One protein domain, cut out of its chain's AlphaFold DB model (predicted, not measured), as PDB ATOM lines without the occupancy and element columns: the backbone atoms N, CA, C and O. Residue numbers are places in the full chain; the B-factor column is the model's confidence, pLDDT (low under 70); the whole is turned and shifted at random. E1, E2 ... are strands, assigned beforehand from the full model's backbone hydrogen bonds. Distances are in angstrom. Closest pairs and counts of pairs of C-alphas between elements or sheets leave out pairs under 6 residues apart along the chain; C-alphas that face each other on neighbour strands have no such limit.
ATOM      1  N   THR A   2      53.042  22.065 -22.677       64.00
ATOM      2  CA  THR A   2      52.718  22.222 -21.253       64.00
ATOM      3  C   THR A   2      51.249  22.589 -21.091       64.00
ATOM      4  O   THR A   2      50.636  23.133 -22.013       64.00
ATOM      5  N   HIS A   3      50.659  22.265 -19.943       73.88
ATOM      6  CA  HIS A   3      49.291  22.674 -19.660       73.88
ATOM      7  C   HIS A   3      49.199  24.210 -19.594       73.88
ATOM      8  O   HIS A   3      50.037  24.821 -18.928       73.88
ATOM      9  N   PRO A   4      48.204  24.849 -20.250       74.94
ATOM     10  CA  PRO A   4      48.133  26.310 -20.361       74.94
ATOM     11  C   PRO A   4      48.129  27.039 -19.012       74.94
ATOM     12  O   PRO A   4      48.584  28.172 -18.920       74.94
ATOM     13  N   SER A   5      47.620  26.385 -17.967       81.81
ATOM     14  CA  SER A   5      47.555  26.922 -16.603       81.81
ATOM     15  C   SER A   5      48.515  26.268 -15.603       81.81
ATOM     16  O   SER A   5      48.584  26.724 -14.466       81.81
ATOM     17  N   ASP A   6      49.250  25.218 -15.987       84.50
ATOM     18  CA  ASP A   6      50.204  24.543 -15.094       84.50
ATOM     19  C   ASP A   6      51.388  23.966 -15.894       84.50
ATOM     20  O   ASP A   6      51.283  22.888 -16.488       84.50
ATOM     21  N   PRO A   7      52.549  24.639 -15.912       81.44
ATOM     22  CA  PRO A   7      53.683  24.205 -16.718       81.44
ATOM     23  C   PRO A   7      54.254  22.843 -16.297       81.44
ATOM     24  O   PRO A   7      54.950  22.212 -17.091       81.44
ATOM     25  N   ASN A   8      53.936  22.360 -15.092       87.38
ATOM     26  CA  ASN A   8      54.399  21.070 -14.584       87.38
ATOM     27  C   ASN A   8      53.470  19.905 -14.959       87.38
ATOM     28  O   ASN A   8      53.768  18.753 -14.636       87.38
ATOM     29  N   LYS A   9      52.357  20.177 -15.652       82.62
ATOM     30  CA  LYS A   9      51.442  19.153 -16.161       82.62
ATOM     31  C   LYS A   9      51.593  18.967 -17.662       82.62
ATOM     32  O   LYS A   9      51.703  19.918 -18.437       82.62
ATOM     33  N   LEU A  10      51.551  17.703 -18.071       79.69
ATOM     34  CA  LEU A  10      51.508  17.333 -19.476       79.69
ATOM     35  C   LEU A  10      50.106  17.618 -20.023       79.69
ATOM     36  O   LEU A  10      49.116  17.194 -19.426       79.69
ATOM     37  N   ALA A  11      50.021  18.312 -21.155       82.38
ATOM     38  CA  ALA A  11      48.763  18.515 -21.861       82.38
ATOM     39  C   ALA A  11      48.712  17.679 -23.137       82.38
ATOM     40  O   ALA A  11      49.690  17.592 -23.882       82.38
ATOM     41  N   VAL A  12      47.541  17.097 -23.382       82.88
ATOM     42  CA  VAL A  12      47.207  16.359 -24.600       82.88
ATOM     43  C   VAL A  12      46.086  17.115 -25.296       82.88
ATOM     44  O   VAL A  12      45.110  17.495 -24.654       82.88
ATOM     45  N   TRP A  13      46.246  17.337 -26.595       83.88
ATOM     46  CA  TRP A  13      45.275  18.026 -27.433       83.88
ATOM     47  C   TRP A  13      44.768  17.056 -28.490       83.88
ATOM     48  O   TRP A  13      45.532  16.240 -29.008       83.88
ATOM     49  N   PHE A  14      43.479  17.144 -28.784       85.94
ATOM     50  CA  PHE A  14      42.816  16.366 -29.816       85.94
ATOM     51  C   PHE A  14      41.912  17.305 -30.608       85.94
ATOM     52  O   PHE A  14      41.240  18.155 -30.023       85.94
ATOM     53  N   HIS A  15      41.920  17.144 -31.923       87.38
ATOM     54  CA  HIS A  15      41.065  17.878 -32.840       87.38
ATOM     55  C   HIS A  15      40.205  16.856 -33.582       87.38
ATOM     56  O   HIS A  15      40.741  15.869 -34.081       87.38
ATOM     57  N   ASP A  16      38.897  17.098 -33.619       86.75
ATOM     58  CA  ASP A  16      37.943  16.343 -34.430       86.75
ATOM     59  C   ASP A  16      37.414  17.263 -35.529       86.75
ATOM     60  O   ASP A  16      36.761  18.269 -35.243       86.75
ATOM     61  N   ASP A  17      37.737  16.942 -36.774       80.81
ATOM     62  CA  ASP A  17      37.296  17.643 -37.978       80.81
ATOM     63  C   ASP A  17      36.185  16.884 -38.727       80.81
ATOM     64  O   ASP A  17      35.781  17.289 -39.816       80.81
ATOM     65  N   THR A  18      35.653  15.811 -38.132       80.12
ATOM     66  CA  THR A  18      34.628  14.936 -38.726       80.12
ATOM     67  C   THR A  18      33.213  15.204 -38.208       80.12
ATOM     68  O   THR A  18      32.272  14.481 -38.539       80.12
ATOM     69  N   VAL A  19      33.045  16.241 -37.386       81.94
ATOM     70  CA  VAL A  19      31.767  16.572 -36.755       81.94
ATOM     71  C   VAL A  19      30.705  17.018 -37.762       81.94
ATOM     72  O   VAL A  19      30.976  17.745 -38.716       81.94
ATOM     73  N   GLU A  20      29.457  16.637 -37.505       77.31
ATOM     74  CA  GLU A  20      28.309  17.092 -38.281       77.31
ATOM     75  C   GLU A  20      27.706  18.347 -37.648       77.31
ATOM     76  O   GLU A  20      27.509  18.440 -36.431       77.31
ATOM     77  N   SER A  21      27.371  19.320 -38.484       74.50
ATOM     78  CA  SER A  21      26.758  20.558 -38.024       74.50
ATOM     79  C   SER A  21      25.378  20.374 -37.414       74.50
ATOM     80  O   SER A  21      24.596  19.524 -37.831       74.50
ATOM     81  N   GLY A  22      25.071  21.210 -36.423       74.06
ATOM     82  CA  GLY A  22      23.827  21.142 -35.660       74.06
ATOM     83  C   GLY A  22      23.788  20.004 -34.639       74.06
ATOM     84  O   GLY A  22      22.867  19.960 -33.824       74.06
ATOM     85  N   LYS A  23      24.775  19.097 -34.631       81.75
ATOM     86  CA  LYS A  23      24.856  18.019 -33.643       81.75
ATOM     87  C   LYS A  23      25.628  18.445 -32.399       81.75
ATOM     88  O   LYS A  23      26.409  19.398 -32.394       81.75
ATOM     89  N   SER A  24      25.389  17.708 -31.318       89.06
ATOM     90  CA  SER A  24      26.104  17.858 -30.057       89.06
ATOM     91  C   SER A  24      26.931  16.612 -29.770       89.06
ATOM     92  O   SER A  24      26.432  15.491 -29.882       89.06
ATOM     93  N   TYR A  25      28.187  16.815 -29.379       92.50
ATOM     94  CA  TYR A  25      29.147  15.747 -29.115       92.50
ATOM     95  C   TYR A  25      29.703  15.859 -27.697       92.50
ATOM     96  O   TYR A  25      29.904  16.954 -27.175       92.50
ATOM     97  N   ARG A  26      29.986  14.712 -27.074       95.00
ATOM     98  CA  ARG A  26      30.729  14.623 -25.809       95.00
ATOM     99  C   ARG A  26      31.972  13.779 -26.032       95.00
ATOM    100  O   ARG A  26      31.870  12.636 -26.471       95.00
ATOM    101  N   TYR A  27      33.130  14.332 -25.694       94.06
ATOM    102  CA  TYR A  27      34.416  13.673 -25.901       94.06
ATOM    103  C   TYR A  27      34.934  13.043 -24.615       94.06
ATOM    104  O   TYR A  27      34.751  13.574 -23.519       94.06
ATOM    105  N   ARG A  28      35.623  11.912 -24.768       94.19
ATOM    106  CA  ARG A  28      36.453  11.296 -23.732       94.19
ATOM    107  C   ARG A  28      37.796  10.917 -24.335       94.19
ATOM    108  O   ARG A  28      37.861  10.498 -25.490       94.19
ATOM    109  N   LEU A  29      38.853  11.032 -23.546       92.25
ATOM    110  CA  LEU A  29      40.215  10.713 -23.957       92.25
ATOM    111  C   LEU A  29      40.780   9.623 -23.054       92.25
ATOM    112  O   LEU A  29      40.447   9.550 -21.878       92.25
ATOM    113  N   ARG A  30      41.657   8.782 -23.596       92.88
ATOM    114  CA  ARG A  30      42.537   7.915 -22.805       92.88
ATOM    115  C   ARG A  30      43.930   7.962 -23.402       92.88
ATOM    116  O   ARG A  30      44.077   8.157 -24.608       92.88
ATOM    117  N   VAL A  31      44.938   7.754 -22.568       91.00
ATOM    118  CA  VAL A  31      46.333   7.734 -23.009       91.00
ATOM    119  C   VAL A  31      46.845   6.305 -22.967       91.00
ATOM    120  O   VAL A  31      46.725   5.626 -21.951       91.00
ATOM    121  N   ASN A  32      47.450   5.867 -24.067       93.31
ATOM    122  CA  ASN A  32      48.159   4.598 -24.146       93.31
ATOM    123  C   ASN A  32      49.655   4.901 -24.234       93.31
ATOM    124  O   ASN A  32      50.093   5.569 -25.170       93.31
ATOM    125  N   LEU A  33      50.436   4.427 -23.264       91.50
ATOM    126  CA  LEU A  33      51.879   4.661 -23.217       91.50
ATOM    127  C   LEU A  33      52.642   3.374 -23.486       91.50
ATOM    128  O   LEU A  33      52.370   2.340 -22.881       91.50
ATOM    129  N   TRP A  34      53.655   3.446 -24.343       95.00
ATOM    130  CA  TRP A  34      54.592   2.343 -24.514       95.00
ATOM    131  C   TRP A  34      55.363   2.087 -23.222       95.00
ATOM    132  O   TRP A  34      55.941   3.002 -22.625       95.00
ATOM    133  N   ASN A  35      55.399   0.828 -22.792       94.25
ATOM    134  CA  ASN A  35      56.097   0.462 -21.574       94.25
ATOM    135  C   ASN A  35      57.608   0.356 -21.815       94.25
ATOM    136  O   ASN A  35      58.120  -0.647 -22.311       94.25
ATOM    137  N   ARG A  36      58.354   1.375 -21.381       94.50
ATOM    138  CA  ARG A  36      59.828   1.411 -21.467       94.50
ATOM    139  C   ARG A  36      60.550   0.320 -20.656       94.50
ATOM    140  O   ARG A  36      61.771   0.172 -20.792       94.50
ATOM    141  N   TYR A  37      59.828  -0.393 -19.791       93.94
ATOM    142  CA  TYR A  37      60.342  -1.474 -18.949       93.94
ATOM    143  C   TYR A  37      59.906  -2.866 -19.408       93.94
ATOM    144  O   TYR A  37      60.137  -3.836 -18.685       93.94
ATOM    145  N   LEU A  38      59.329  -2.991 -20.607       95.44
ATOM    146  CA  LEU A  38      59.008  -4.289 -21.194       95.44
ATOM    147  C   LEU A  38      60.250  -5.202 -21.186       95.44
ATOM    148  O   LEU A  38      61.315  -4.826 -21.678       95.44
ATOM    149  N   GLY A  39      60.132  -6.374 -20.559       93.12
ATOM    150  CA  GLY A  39      61.219  -7.347 -20.392       93.12
ATOM    151  C   GLY A  39      62.295  -6.980 -19.354       93.12
ATOM    152  O   GLY A  39      63.153  -7.806 -19.046       93.12
ATOM    153  N   LYS A  40      62.260  -5.782 -18.753       93.56
ATOM    154  CA  LYS A  40      63.250  -5.301 -17.764       93.56
ATOM    155  C   LYS A  40      62.836  -5.621 -16.327       93.56
ATOM    156  O   LYS A  40      62.817  -4.751 -15.461       93.56
ATOM    157  N   PHE A  41      62.529  -6.887 -16.054       92.88
ATOM    158  CA  PHE A  41      61.933  -7.323 -14.785       92.88
ATOM    159  C   PHE A  41      62.763  -6.997 -13.537       92.88
ATOM    160  O   PHE A  41      62.199  -6.759 -12.478       92.88
ATOM    161  N   ALA A  42      64.094  -6.993 -13.645       93.19
ATOM    162  CA  ALA A  42      64.977  -6.684 -12.518       93.19
ATOM    163  C   ALA A  42      64.945  -5.199 -12.109       93.19
ATOM    164  O   ALA A  42      65.317  -4.871 -10.990       93.19
ATOM    165  N   ALA A  43      64.498  -4.310 -13.003       90.75
ATOM    166  CA  ALA A  43      64.374  -2.877 -12.737       90.75
ATOM    167  C   ALA A  43      63.028  -2.499 -12.094       90.75
ATOM    168  O   ALA A  43      62.802  -1.329 -11.791       90.75
ATOM    169  N   LEU A  44      62.120  -3.465 -11.919       90.75
ATOM    170  CA  LEU A  44      60.764  -3.244 -11.435       90.75
ATOM    171  C   LEU A  44      60.554  -3.940 -10.093       90.75
ATOM    172  O   LEU A  44      60.950  -5.089  -9.903       90.75
ATOM    173  N   LYS A  45      59.873  -3.251  -9.172       93.19
ATOM    174  CA  LYS A  45      59.443  -3.837  -7.894       93.19
ATOM    175  C   LYS A  45      58.395  -4.933  -8.108       93.19
ATOM    176  O   LYS A  45      58.401  -5.936  -7.404       93.19
ATOM    177  N   ASP A  46      57.525  -4.733  -9.092       92.19
ATOM    178  CA  ASP A  46      56.536  -5.702  -9.546       92.19
ATOM    179  C   ASP A  46      56.897  -6.176 -10.960       92.19
ATOM    180  O   ASP A  46      56.917  -5.396 -11.915       92.19
ATOM    181  N   ARG A  47      57.206  -7.468 -11.093       91.06
ATOM    182  CA  ARG A  47      57.658  -8.058 -12.360       91.06
ATOM    183  C   ARG A  47      56.527  -8.187 -13.377       91.06
ATOM    184  O   ARG A  47      56.813  -8.199 -14.574       91.06
ATOM    185  N   GLU A  48      55.268  -8.251 -12.944       90.25
ATOM    186  CA  GLU A  48      54.128  -8.359 -13.862       90.25
ATOM    187  C   GLU A  48      53.978  -7.094 -14.715       90.25
ATOM    188  O   GLU A  48      53.690  -7.178 -15.911       90.25
ATOM    189  N   GLN A  49      54.321  -5.926 -14.161       88.19
ATOM    190  CA  GLN A  49      54.350  -4.662 -14.905       88.19
ATOM    191  C   GLN A  49      55.336  -4.685 -16.077       88.19
ATOM    192  O   GLN A  49      55.146  -3.964 -17.048       88.19
ATOM    193  N   GLY A  50      56.370  -5.531 -16.034       91.88
ATOM    194  CA  GLY A  50      57.342  -5.690 -17.117       91.88
ATOM    195  C   GLY A  50      56.856  -6.560 -18.276       91.88
ATOM    196  O   GLY A  50      57.593  -6.712 -19.248       91.88
ATOM    197  N   LYS A  51      55.660  -7.159 -18.185       93.81
ATOM    198  CA  LYS A  51      55.078  -8.003 -19.242       93.81
ATOM    199  C   LYS A  51      54.134  -7.237 -20.166       93.81
ATOM    200  O   LYS A  51      53.954  -7.637 -21.312       93.81
ATOM    201  N   ALA A  52      53.532  -6.148 -19.685       92.38
ATOM    202  CA  ALA A  52      52.587  -5.358 -20.462       92.38
ATOM    203  C   ALA A  52      53.332  -4.469 -21.479       92.38
ATOM    204  O   ALA A  52      54.116  -3.617 -21.057       92.38
ATOM    205  N   PRO A  53      53.112  -4.615 -22.799       94.19
ATOM    206  CA  PRO A  53      53.791  -3.789 -23.806       94.19
ATOM    207  C   PRO A  53      53.293  -2.339 -23.820       94.19
ATOM    208  O   PRO A  53      54.031  -1.423 -24.184       94.19
ATOM    209  N   VAL A  54      52.049  -2.130 -23.388       94.50
ATOM    210  CA  VAL A  54      51.384  -0.832 -23.332       94.50
ATOM    211  C   VAL A  54      50.746  -0.673 -21.959       94.50
ATOM    212  O   VAL A  54      50.100  -1.590 -21.455       94.50
ATOM    213  N   LEU A  55      50.925   0.501 -21.369       91.88
ATOM    214  CA  LEU A  55      50.226   0.943 -20.175       91.88
ATOM    215  C   LEU A  55      48.969   1.686 -20.626       91.88
ATOM    216  O   LEU A  55      49.058   2.726 -21.285       91.88
ATOM    217  N   LEU A  56      47.811   1.111 -20.317       93.19
ATOM    218  CA  LEU A  56      46.516   1.701 -20.624       93.19
ATOM    219  C   LEU A  56      46.120   2.634 -19.484       93.19
ATOM    220  O   LEU A  56      46.015   2.199 -18.339       93.19
ATOM    221  N   GLY A  57      45.912   3.905 -19.804       90.44
ATOM    222  CA  GLY A  57      45.226   4.825 -18.913       90.44
ATOM    223  C   GLY A  57      43.720   4.590 -18.937       90.44
ATOM    224  O   GLY A  57      43.159   4.104 -19.928       90.44
ATOM    225  N   ASP A  58      43.067   4.990 -17.854       93.75
ATOM    226  CA  ASP A  58      41.613   5.024 -17.800       93.75
ATOM    227  C   ASP A  58      41.054   6.045 -18.794       93.75
ATOM    228  O   ASP A  58      41.713   7.012 -19.194       93.75
ATOM    229  N   TRP A  59      39.804   5.828 -19.199       94.44
ATOM    230  CA  TRP A  59      39.055   6.866 -19.892       94.44
ATOM    231  C   TRP A  59      38.858   8.062 -18.967       94.44
ATOM    232  O   TRP A  59      38.485   7.909 -17.805       94.44
ATOM    233  N   SER A  60      39.037   9.260 -19.513       91.62
ATOM    234  CA  SER A  60      38.581  10.475 -18.863       91.62
ATOM    235  C   SER A  60      37.071  10.410 -18.651       91.62
ATOM    236  O   SER A  60      36.337   9.747 -19.397       91.62
ATOM    237  N   LEU A  61      36.590  11.184 -17.680       91.75
ATOM    238  CA  LEU A  61      35.178  11.527 -17.647       91.75
ATOM    239  C   LEU A  61      34.795  12.197 -18.983       91.75
ATOM    240  O   LEU A  61      35.641  12.873 -19.587       91.75
ATOM    241  N   PRO A  62      33.562  11.987 -19.473       91.94
ATOM    242  CA  PRO A  62      33.059  12.744 -20.608       91.94
ATOM    243  C   PRO A  62      33.135  14.239 -20.303       91.94
ATOM    244  O   PRO A  62      32.765  14.664 -19.209       91.94
ATOM    245  N   GLY A  63      33.611  15.019 -21.267       88.88
ATOM    246  CA  GLY A  63      33.544  16.472 -21.186       88.88
ATOM    247  C   GLY A  63      32.113  16.996 -21.306       88.88
ATOM    248  O   GLY A  63      31.168  16.254 -21.607       88.88
ATOM    249  N   GLU A  64      31.981  18.306 -21.122       92.56
ATOM    250  CA  GLU A  64      30.748  19.029 -21.419       92.56
ATOM    251  C   GLU A  64      30.351  18.868 -22.898       92.56
ATOM    252  O   GLU A  64      31.222  18.712 -23.763       92.56
ATOM    253  N   PRO A  65      29.041  18.879 -23.213       93.06
ATOM    254  CA  PRO A  65      28.578  18.802 -24.588       93.06
ATOM    255  C   PRO A  65      29.074  20.005 -25.393       93.06
ATOM    256  O   PRO A  65      28.826  21.157 -25.044       93.06
ATOM    257  N   VAL A  66      29.729  19.720 -26.514       88.62
ATOM    258  CA  VAL A  66      30.112  20.717 -27.512       88.62
ATOM    259  C   VAL A  66      29.034  20.729 -28.585       88.62
ATOM    260  O   VAL A  66      28.746  19.696 -29.192       88.62
ATOM    261  N   ILE A  67      28.400  21.883 -28.789       83.50
ATOM    262  CA  ILE A  67      27.391  22.078 -29.834       83.50
ATOM    263  C   ILE A  67      28.103  22.583 -31.081       83.50
ATOM    264  O   ILE A  67      28.778  23.613 -31.039       83.50
ATOM    265  N   VAL A  68      27.948  21.864 -32.189       79.25
ATOM    266  CA  VAL A  68      28.488  22.275 -33.481       79.25
ATOM    267  C   VAL A  68      27.482  23.227 -34.121       79.25
ATOM    268  O   VAL A  68      26.338  22.824 -34.348       79.25
ATOM    269  N   PRO A  69      27.862  24.481 -34.419       67.88
ATOM    270  CA  PRO A  69      26.965  25.412 -35.087       67.88
ATOM    271  C   PRO A  69      26.457  24.839 -36.423       67.88
ATOM    272  O   PRO A  69      27.141  24.008 -37.038       67.88
ATOM    273  N   PRO A  70      25.286  25.283 -36.907       68.56
ATOM    274  CA  PRO A  70      24.831  24.966 -38.257       68.56
ATOM    275  C   PRO A  70      25.925  25.262 -39.295       68.56
ATOM    276  O   PRO A  70      26.610  26.282 -39.209       68.56
TER     277      PRO A  70
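AT A GLANCE: This is residues 2 to 70 of the 208 residues of an uncharacterized protein of Phycisphaerae bacterium (UniProt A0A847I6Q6). This is a long, thin strip with little regular structure: the short E2-E3 hairpin joins two chain stretches that run on side by side to a short antiparallel pairing of residues 24 to 25 with 66 to 67. Residues 35 to 53 fold back beyond the hairpin, and residues 4 to 9 stick out. The printed part has 69 residues with three named strands, E1, E2, E3, no named helix, and 11 residues in named elements, an all-strand class. It is an extended rod, radius of gyration of the C-alphas 17.8 A, spanning 57 by 26 by 19 A.

IN THESE COORDINATES: E2, residues 32 to 34, spans 6.8 A from C-alpha 32 at (48.159, 4.598, -24.146). E3, residues 54 to 56, spans 6.1 A and ends at C-alpha 56 (46.516, 1.701, -20.624). E1, residues 6 to 10, spans 8.5 A.

HOW THE PARTS SIT: E2 and E3 are antiparallel at 156 degrees; N 55 and O 33 are within hydrogen-bond range at 2.8 A. E1 pairs with no named strand and is apart from both.

THE WHOLE: The C-alphas of Ala 42 and Pro 70 are farthest apart, 57.2 A. The printed part has no cut, and both links are long, 21 and 19 residues. Residues 2, 69 and 70 have pLDDT under 70.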